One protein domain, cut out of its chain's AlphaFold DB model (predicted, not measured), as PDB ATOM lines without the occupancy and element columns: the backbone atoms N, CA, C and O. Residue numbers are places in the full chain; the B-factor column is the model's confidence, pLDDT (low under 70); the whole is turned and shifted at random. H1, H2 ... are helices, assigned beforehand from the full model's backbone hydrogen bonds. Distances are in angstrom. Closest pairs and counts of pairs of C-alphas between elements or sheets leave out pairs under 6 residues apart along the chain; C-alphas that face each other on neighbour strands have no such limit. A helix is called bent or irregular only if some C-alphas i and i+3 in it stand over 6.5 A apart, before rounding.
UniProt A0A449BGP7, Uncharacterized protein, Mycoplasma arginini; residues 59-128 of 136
ATOM      1  N   LYS A  59     224.706 160.213 180.906       90.75
ATOM      2  CA  LYS A  59     223.712 161.293 181.008       90.75
ATOM      3  C   LYS A  59     222.408 160.847 181.667       90.75
ATOM      4  O   LYS A  59     221.800 161.638 182.372       90.75
ATOM      5  N   GLU A  60     221.989 159.600 181.466       93.31
ATOM      6  CA  GLU A  60     220.837 159.041 182.187       93.31
ATOM      7  C   GLU A  60     221.120 158.920 183.691       93.31
ATOM      8  O   GLU A  60     220.283 159.319 184.498       93.31
ATOM      9  N   LEU A  61     222.303 158.415 184.066       94.25
ATOM     10  CA  LEU A  61     222.723 158.339 185.470       94.25
ATOM     11  C   LEU A  61     222.839 159.739 186.092       94.25
ATOM     12  O   LEU A  61     222.372 159.948 187.205       94.25
ATOM     13  N   GLN A  62     223.430 160.693 185.370       92.81
ATOM     14  CA  GLN A  62     223.542 162.083 185.802       92.81
ATOM     15  C   GLN A  62     222.164 162.690 186.044       92.81
ATOM     16  O   GLN A  62     221.899 163.144 187.147       92.81
ATOM     17  N   LEU A  63     221.260 162.611 185.062       94.44
ATOM     18  CA  LEU A  63     219.895 163.110 185.206       94.44
ATOM     19  C   LEU A  63     219.189 162.491 186.419       94.44
ATOM     20  O   LEU A  63     218.525 163.205 187.165       94.44
ATOM     21  N   PHE A  64     219.356 161.183 186.641       95.44
ATOM     22  CA  PHE A  64     218.806 160.510 187.813       95.44
ATOM     23  C   PHE A  64     219.361 161.082 189.119       95.44
ATOM     24  O   PHE A  64     218.579 161.424 190.000       95.44
ATOM     25  N   CYS A  65     220.682 161.218 189.243       94.25
ATOM     26  CA  CYS A  65     221.306 161.752 190.451       94.25
ATOM     27  C   CYS A  65     220.921 163.214 190.710       94.25
ATOM     28  O   CYS A  65     220.622 163.559 191.851       94.25
ATOM     29  N   SER A  66     220.866 164.054 189.674       94.56
ATOM     30  CA  SER A  66     220.495 165.464 189.822       94.56
ATOM     31  C   SER A  66     219.030 165.612 190.241       94.56
ATOM     32  O   SER A  66     218.723 166.376 191.154       94.56
ATOM     33  N   LEU A  67     218.122 164.824 189.652       95.56
ATOM     34  CA  LEU A  67     216.709 164.804 190.045       95.56
ATOM     35  C   LEU A  67     216.500 164.199 191.440       95.56
ATOM     36  O   LEU A  67     215.652 164.672 192.186       95.56
ATOM     37  N   LEU A  68     217.293 163.204 191.839       94.56
ATOM     38  CA  LEU A  68     217.162 162.558 193.146       94.56
ATOM     39  C   LEU A  68     217.240 163.554 194.320       94.56
ATOM     40  O   LEU A  68     216.577 163.350 195.333       94.56
ATOM     41  N   THR A  69     217.988 164.649 194.169       94.06
ATOM     42  CA  THR A  69     218.180 165.671 195.214       94.06
ATOM     43  C   THR A  69     216.911 166.417 195.638       94.06
ATOM     44  O   THR A  69     216.908 167.050 196.690       94.06
ATOM     45  N   PHE A  70     215.839 166.356 194.842       94.25
ATOM     46  CA  PHE A  70     214.595 167.073 195.124       94.25
ATOM     47  C   PHE A  70     213.588 166.274 195.955       94.25
ATOM     48  O   PHE A  70     212.644 166.865 196.470       94.25
ATOM     49  N   GLU A  71     213.756 164.952 196.065       92.88
ATOM     50  CA  GLU A  71     212.871 164.075 196.853       92.88
ATOM     51  C   GLU A  71     211.369 164.173 196.477       92.88
ATOM     52  O   GLU A  71     210.495 163.998 197.320       92.88
ATOM     53  N   TYR A  72     211.042 164.447 195.205       94.44
ATOM     54  CA  TYR A  72     209.650 164.605 194.738       94.44
ATOM     55  C   TYR A  72     208.935 163.304 194.349       94.44
ATOM     56  O   TYR A  72     207.722 163.322 194.170       94.44
ATOM     57  N   TRP A  73     209.664 162.200 194.197       95.12
ATOM     58  CA  TRP A  73     209.108 160.901 193.801       95.12
ATOM     59  C   TRP A  73     209.014 159.974 195.007       95.12
ATOM     60  O   TRP A  73     209.927 159.942 195.835       95.12
ATOM     61  N   ASP A  74     207.964 159.155 195.062       90.38
ATOM     62  CA  ASP A  74     207.686 158.276 196.203       90.38
ATOM     63  C   ASP A  74     208.746 157.174 196.354       90.38
ATOM     64  O   ASP A  74     208.930 156.590 197.427       90.38
ATOM     65  N   SER A  75     209.455 156.845 195.268       92.19
ATOM     66  CA  SER A  75     210.530 155.859 195.300       92.19
ATOM     67  C   SER A  75     211.613 156.085 194.246       92.19
ATOM     68  O   SER A  75     211.367 156.575 193.145       92.19
ATOM     69  N   LEU A  76     212.817 155.577 194.531       92.62
ATOM     70  CA  LEU A  76     213.917 155.527 193.558       92.62
ATOM     71  C   LEU A  76     213.537 154.770 192.278       92.62
ATOM     72  O   LEU A  76     214.019 155.093 191.196       92.62
ATOM     73  N   ASN A  77     212.688 153.745 192.402       91.12
ATOM     74  CA  ASN A  77     212.238 152.952 191.263       91.12
ATOM     75  C   ASN A  77     211.314 153.758 190.341       91.12
ATOM     76  O   ASN A  77     211.390 153.605 189.128       91.12
ATOM     77  N   GLU A  78     210.459 154.611 190.898       92.44
ATOM     78  CA  GLU A  78     209.587 155.481 190.110       92.44
ATOM     79  C   GLU A  78     210.404 156.461 189.264       92.44
ATOM     80  O   GLU A  78     210.268 156.472 188.039       92.44
ATOM     81  N   LEU A  79     211.338 157.186 189.889       95.12
ATOM     82  CA  LEU A  79     212.247 158.088 189.180       95.12
ATOM     83  C   LEU A  79     213.087 157.338 188.129       95.12
ATOM     84  O   LEU A  79     213.241 157.792 186.994       95.12
ATOM     85  N   HIS A  80     213.597 156.152 188.475       94.81
ATOM     86  CA  HIS A  80     214.347 155.308 187.540       94.81
ATOM     87  C   HIS A  80     213.512 154.920 186.316       94.81
ATOM     88  O   HIS A  80     213.999 155.017 185.189       94.81
ATOM     89  N   GLN A  81     212.250 154.532 186.509       92.44
ATOM     90  CA  GLN A  81     211.349 154.177 185.413       92.44
ATOM     91  C   GLN A  81     210.985 155.383 184.545       92.44
ATOM     92  O   GLN A  81     210.950 155.243 183.320       92.44
ATOM     93  N   ILE A  82     210.760 156.553 185.151       94.19
ATOM     94  CA  ILE A  82     210.505 157.812 184.437       94.19
ATOM     95  C   ILE A  82     211.631 158.111 183.446       94.19
ATOM     96  O   ILE A  82     211.355 158.434 182.291       94.19
ATOM     97  N   ILE A  83     212.884 157.949 183.878       93.50
ATOM     98  CA  ILE A  83     214.070 158.291 183.083       93.50
ATOM     99  C   ILE A  83     214.409 157.222 182.043       93.50
ATOM    100  O   ILE A  83     214.855 157.555 180.947       93.50
ATOM    101  N   THR A  84     214.257 155.942 182.387       89.25
ATOM    102  CA  THR A  84     214.811 154.844 181.573       89.25
ATOM    103  C   THR A  84     213.789 154.129 180.697       89.25
ATOM    104  O   THR A  84     214.183 153.472 179.732       89.25
ATOM    105  N   THR A  85     212.499 154.212 181.041       85.44
ATOM    106  CA  THR A  85     211.449 153.395 180.414       85.44
ATOM    107  C   THR A  85     210.265 154.218 179.912       85.44
ATOM    108  O   THR A  85     209.865 154.050 178.763       85.44
ATOM    109  N   LYS A  86     209.675 155.077 180.758       87.81
ATOM    110  CA  LYS A  86     208.452 155.826 180.418       87.81
ATOM    111  C   LYS A  86     208.722 156.932 179.399       87.81
ATOM    112  O   LYS A  86     207.911 157.147 178.503       87.81
ATOM    113  N   ASN A  87     209.859 157.610 179.533       87.25
ATOM    114  CA  ASN A  87     210.232 158.738 178.692       87.25
ATOM    115  C   ASN A  87     211.594 158.508 178.038       87.25
ATOM    116  O   ASN A  87     212.448 157.802 178.568       87.25
ATOM    117  N   ASP A  88     211.824 159.171 176.905       88.69
ATOM    118  CA  ASP A  88     213.189 159.401 176.436       88.69
ATOM    119  C   ASP A  88     213.833 160.455 177.349       88.69
ATOM    120  O   ASP A  88     213.364 161.595 177.409       88.69
ATOM    121  N   PHE A  89     214.916 160.096 178.045       91.19
ATOM    122  CA  PHE A  89     215.654 161.021 178.913       91.19
ATOM    123  C   PHE A  89     216.075 162.302 178.174       91.19
ATOM    124  O   PHE A  89     216.174 163.371 178.778       91.19
ATOM    125  N   LYS A  90     216.280 162.228 176.850       93.31
ATOM    126  CA  LYS A  90     216.599 163.397 176.022       93.31
ATOM    127  C   LYS A  90     215.456 164.402 175.974       93.31
ATOM    128  O   LYS A  90     215.727 165.596 175.909       93.31
ATOM    129  N   SER A  91     214.206 163.949 176.029       95.44
ATOM    130  CA  SER A  91     213.035 164.828 176.086       95.44
ATOM    131  C   SER A  91     212.976 165.589 177.408       95.44
ATOM    132  O   SER A  91     212.652 166.773 177.407       95.44
ATOM    133  N   ILE A  92     213.361 164.947 178.517       95.69
ATOM    134  CA  ILE A  92     213.469 165.607 179.827       95.69
ATOM    135  C   ILE A  92     214.568 166.670 179.776       95.69
ATOM    136  O   ILE A  92     214.320 167.828 180.103       95.69
ATOM    137  N   ILE A  93     215.761 166.303 179.294       94.00
ATOM    138  CA  ILE A  93     216.880 167.245 179.138       94.00
ATOM    139  C   ILE A  93     216.479 168.417 178.239       94.00
ATOM    140  O   ILE A  93     216.726 169.563 178.595       94.00
ATOM    141  N   LYS A  94     215.818 168.153 177.110       95.00
ATOM    142  CA  LYS A  94     215.325 169.198 176.209       95.00
ATOM    143  C   LYS A  94     214.355 170.145 176.922       95.00
ATOM    144  O   LYS A  94     214.489 171.355 176.796       95.00
ATOM    145  N   ALA A  95     213.416 169.615 177.701       96.19
ATOM    146  CA  ALA A  95     212.486 170.443 178.462       96.19
ATOM    147  C   ALA A  95     213.207 171.297 179.531       96.19
ATOM    148  O   ALA A  95     212.846 172.456 179.732       96.19
ATOM    149  N   LEU A  96     214.271 170.776 180.162       95.19
ATOM    150  CA  LEU A  96     215.130 171.541 181.079       95.19
ATOM    151  C   LEU A  96     215.883 172.674 180.364       95.19
ATOM    152  O   LEU A  96     215.920 173.807 180.852       95.19
ATOM    153  N   THR A  97     216.486 172.393 179.206       93.19
ATOM    154  CA  THR A  97     217.290 173.378 178.468       93.19
ATOM    155  C   THR A  97     216.423 174.452 177.815       93.19
ATOM    156  O   THR A  97     216.767 175.630 177.861       93.19
ATOM    157  N   GLU A  98     215.257 174.085 177.283       95.88
ATOM    158  CA  GLU A  98     214.294 175.016 176.677       95.88
ATOM    159  C   GLU A  98     213.411 175.733 177.713       95.88
ATOM    160  O   GLU A  98     212.627 176.610 177.353       95.88
ATOM    161  N   LYS A  99     213.558 175.406 179.006       96.00
ATOM    162  CA  LYS A  99     212.733 175.924 180.113       96.00
ATOM    163  C   LYS A  99     211.233 175.658 179.913       96.00
ATOM    164  O   LYS A  99     210.391 176.444 180.354       96.00
ATOM    165  N   ASP A 100     210.893 174.542 179.274       97.12
ATOM    166  CA  ASP A 100     209.514 174.123 179.036       97.12
ATOM    167  C   ASP A 100     208.922 173.454 180.284       97.12
ATOM    168  O   ASP A 100     208.933 172.233 180.456       97.12
ATOM    169  N   ILE A 101     208.366 174.288 181.165       97.38
ATOM    170  CA  ILE A 101     207.720 173.848 182.407       97.38
ATOM    171  C   ILE A 101     206.549 172.893 182.144       97.38
ATOM    172  O   ILE A 101     206.329 171.976 182.933       97.38
ATOM    173  N   SER A 102     205.795 173.080 181.056       97.50
ATOM    174  CA  SER A 102     204.628 172.238 180.768       97.50
ATOM    175  C   SER A 102     205.056 170.811 180.438       97.50
ATOM    176  O   SER A 102     204.461 169.856 180.942       97.50
ATOM    177  N   SER A 103     206.105 170.664 179.627       97.31
ATOM    178  CA  SER A 103     206.680 169.351 179.334       97.31
ATOM    179  C   SER A 103     207.312 168.725 180.574       97.31
ATOM    180  O   SER A 103     207.128 167.532 180.786       97.31
ATOM    181  N   LEU A 104     207.990 169.497 181.432       97.06
ATOM    182  CA  LEU A 104     208.575 168.960 182.671       97.06
ATOM    183  C   LEU A 104     207.524 168.376 183.618       97.06
ATOM    184  O   LEU A 104     207.732 167.275 184.114       97.06
ATOM    185  N   ILE A 105     206.395 169.061 183.819       97.44
ATOM    186  CA  ILE A 105     205.270 168.552 184.628       97.44
ATOM    187  C   ILE A 105     204.816 167.182 184.113       97.44
ATOM    188  O   ILE A 105     204.699 166.235 184.882       97.44
ATOM    189  N   SER A 106     204.593 167.080 182.799       96.75
ATOM    190  CA  SER A 106     204.121 165.853 182.149       96.75
ATOM    191  C   SER A 106     205.152 164.721 182.214       96.75
ATOM    192  O   SER A 106     204.829 163.607 182.609       96.75
ATOM    193  N   LEU A 107     206.402 165.005 181.838       96.81
ATOM    194  CA  LEU A 107     207.460 164.001 181.720       96.81
ATOM    195  C   LEU A 107     207.921 163.482 183.084       96.81
ATOM    196  O   LEU A 107     208.220 162.298 183.209       96.81
ATOM    197  N   LEU A 108     208.021 164.364 184.080       96.19
ATOM    198  CA  LEU A 108     208.504 164.018 185.417       96.19
ATOM    199  C   LEU A 108     207.383 163.624 186.381       96.19
ATOM    200  O   LEU A 108     207.697 163.165 187.474       96.19
ATOM    201  N   GLU A 109     206.119 163.774 185.977       96.12
ATOM    202  CA  GLU A 109     204.938 163.468 186.796       96.12
ATOM    203  C   GLU A 109     204.922 164.269 188.120       96.12
ATOM    204  O   GLU A 109     204.540 163.762 189.168       96.12
ATOM    205  N   ILE A 110     205.332 165.545 188.068       96.62
ATOM    206  CA  ILE A 110     205.471 166.447 189.230       96.62
ATOM    207  C   ILE A 110     204.554 167.671 189.138       96.62
ATOM    208  O   ILE A 110     204.099 168.064 188.065       96.62
ATOM    209  N   GLU A 111     204.328 168.343 190.264       97.69
ATOM    210  CA  GLU A 111     203.551 169.577 190.319       97.69
ATOM    211  C   GLU A 111     204.266 170.767 189.663       97.69
ATOM    212  O   GLU A 111     205.490 170.827 189.527       97.69
ATOM    213  N   ARG A 112     203.500 171.811 189.326       97.06
ATOM    214  CA  ARG A 112     204.039 173.022 188.691       97.06
ATOM    215  C   ARG A 112     205.146 173.696 189.503       97.06
ATOM    216  O   ARG A 112     206.147 174.112 188.924       97.06
ATOM    217  N   ASN A 113     204.976 173.820 190.819       97.62
ATOM    218  CA  ASN A 113     205.978 174.459 191.679       97.62
ATOM    219  C   ASN A 113     207.272 173.631 191.740       97.62
ATOM    220  O   ASN A 113     208.366 174.192 191.682       97.62
ATOM    221  N   GLN A 114     207.137 172.304 191.770       97.75
ATOM    222  CA  GLN A 114     208.255 171.364 191.711       97.75
ATOM    223  C   GLN A 114     208.990 171.476 190.369       97.75
ATOM    224  O   GLN A 114     210.207 171.635 190.350       97.75
ATOM    225  N   ALA A 115     208.264 171.512 189.245       97.50
ATOM    226  CA  ALA A 115     208.854 171.671 187.914       97.50
ATOM    227  C   ALA A 115     209.630 172.988 187.753       97.50
ATOM    228  O   ALA A 115     210.694 173.004 187.133       97.50
ATOM    229  N   ILE A 116     209.138 174.089 188.334       97.38
ATOM    230  CA  ILE A 116     209.860 175.370 188.353       97.38
ATOM    231  C   ILE A 116     211.174 175.237 189.131       97.38
ATOM    232  O   ILE A 116     212.208 175.687 188.639       97.38
ATOM    233  N   SER A 117     211.145 174.602 190.306       97.06
ATOM    234  CA  SER A 117     212.335 174.365 191.132       97.06
ATOM    235  C   SER A 117     213.368 173.489 190.412       97.06
ATOM    236  O   SER A 117     214.538 173.868 190.336       97.06
ATOM    237  N   VAL A 118     212.932 172.380 189.805       96.62
ATOM    238  CA  VAL A 118     213.796 171.502 189.000       96.62
ATOM    239  C   VAL A 118     214.439 172.278 187.853       96.62
ATOM    240  O   VAL A 118     215.654 172.228 187.680       96.62
ATOM    241  N   MET A 119     213.645 173.030 187.082       96.12
ATOM    242  CA  MET A 119     214.155 173.818 185.961       96.12
ATOM    243  C   MET A 119     215.197 174.837 186.425       96.12
ATOM    244  O   MET A 119     216.270 174.909 185.840       96.12
ATOM    245  N   GLN A 120     214.921 175.601 187.484       94.44
ATOM    246  CA  GLN A 120     215.839 176.642 187.959       94.44
ATOM    247  C   GLN A 120     217.196 176.081 188.387       94.44
ATOM    248  O   GLN A 120     218.225 176.658 188.039       94.44
ATOM    249  N   SER A 121     217.193 174.958 189.101       93.69
ATOM    250  CA  SER A 121     218.409 174.324 189.605       93.69
ATOM    251  C   SER A 121     219.187 173.577 188.519       93.69
ATOM    252  O   SER A 121     220.409 173.671 188.476       93.69
ATOM    253  N   LEU A 122     218.501 172.854 187.627       93.94
ATOM    254  CA  LEU A 122     219.158 171.950 186.674       93.94
ATOM    255  C   LEU A 122     219.387 172.568 185.289       93.94
ATOM    256  O   LEU A 122     220.177 172.046 184.506       93.94
ATOM    257  N   HIS A 123     218.734 173.686 184.952       91.88
ATOM    258  CA  HIS A 123     218.865 174.298 183.628       91.88
ATOM    259  C   HIS A 123     220.326 174.580 183.267       91.88
ATOM    260  O   HIS A 123     220.743 174.254 182.160       91.88
ATOM    261  N   GLN A 124     221.110 175.155 184.185       87.06
ATOM    262  CA  GLN A 124     222.521 175.457 183.926       87.06
ATOM    263  C   GLN A 124     223.345 174.187 183.701       87.06
ATOM    264  O   GLN A 124     224.089 174.132 182.725       87.06
ATOM    265  N   GLU A 125     223.141 173.163 184.535       87.62
ATOM    266  CA  GLU A 125     223.846 171.876 184.457       87.62
ATOM    267  C   GLU A 125     223.700 171.216 183.078       87.62
ATOM    268  O   GLU A 125     224.669 170.714 182.513       87.62
ATOM    269  N   PHE A 126     222.495 171.254 182.502       87.50
ATOM    270  CA  PHE A 126     222.213 170.599 181.221       87.50
ATOM    271  C   PHE A 126     222.338 171.517 179.997       87.50
ATOM    272  O   PHE A 126     222.269 171.030 178.867       87.50
ATOM    273  N   SER A 127     222.531 172.824 180.203       83.50
ATOM    274  CA  SER A 127     222.695 173.818 179.131       83.50
ATOM    275  C   SER A 127     224.160 174.155 178.840       83.50
ATOM    276  O   SER A 127     224.466 174.656 177.756       83.50
ATOM    277  N   SER A 128     225.085 173.885 179.766       70.38
ATOM    278  CA  SER A 128     226.519 173.999 179.507       70.38
ATOM    279  C   SER A 128     227.009 172.849 178.620       70.38
ATOM    280  O   SER A 128     226.837 171.677 178.943       70.38
TER     281      SER A 128
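Overview. This is residues 59 to 128 of the 136 residues of an uncharacterized protein of Mycoplasma arginini (UniProt A0A449BGP7). This is a small compact ball of helices, made of two helical hairpins and one longer helix. H3 and H4 run side by side as one hairpin, and H5 crosses both of them nearly at right angles; H1 and H2 form the other hairpin, beside the first and set crosswise to it. The printed part has 70 residues with five named helices, H1 to H5 in order along the chain, and no named strand; the class is all helix. The whole is compact and rounded, with a radius of gyration of the C-alphas of 10.5 A and spans of 26 by 24 by 19 A.

Arrangement. Start at H1, residues 59 to 68, and go on to H2, residues 76 to 86. These two touch as a helical hairpin, opposite ways at a steep tilt of 39 degrees; their closest C-alphas, of Phe 64 and His 80, are 6.9 A apart. Next come H3, residues 89 to 97, and H4, residues 101 to 108, a helical hairpin with a shallow tilt of 25 degrees, opposite ways; their closest C-alphas, of Ala 95 and Leu 104, are 5.9 A apart. H1 and H3 only just touch, with 3 pairs of C-alphas within 8 A, the closest those of Glu 60 and Phe 89 at 6.4 A. H2 and H4 also only just touch, with 3 such pairs, the closest those of Ile 82 and Leu 108 at 6.6 A. Last is H5, residues 112 to 127, about perpendicular to H3 at 87 degrees and to H4 at 89 degrees. It touches H3 closest at the C-alphas of Leu 96 and His 123, 5.3 A apart, and touches H4 with residues 112 to 119 alone, closest at Ile 105 and Ala 115, whose C-alphas are 5.8 A apart. H2 and H5 are apart, as are H1 and H4. In H1, H3 and H4 every O i to N i+4 pair is within hydrogen-bond range; in H2 it is 6 of 7 and in H5 10 of 12.

Along the chain. Find C-alpha 59 at (223.712, 161.293, 181.008); from there H1 runs 13.9 A to C-alpha 68. H2 spans 14.2 A and is only just irregular, with C-alphas 83 and 86 6.7 A apart. H3 spans 12.5 A and H4 10.3 A. Find C-alpha 112 at (204.039, 173.022, 188.691); H5 runs 21.0 A to C-alpha 127 at (222.695, 173.818, 179.131). It has a kink of 44 degrees near residue 121 and is irregular, with C-alphas 121 and 124 7.1 A apart.

Size, cuts and confidence. Look at Asp 74 and Ser 128 for the two C-alphas farthest apart, 29.7 A. The printed part has no cut. The link from H1 to H2, 7 residues, is short; the links H2 to H3, H3 to H4 and H4 to H5 are tight. The mean pLDDT of the printed part is 93.6, and no printed residue is under 70.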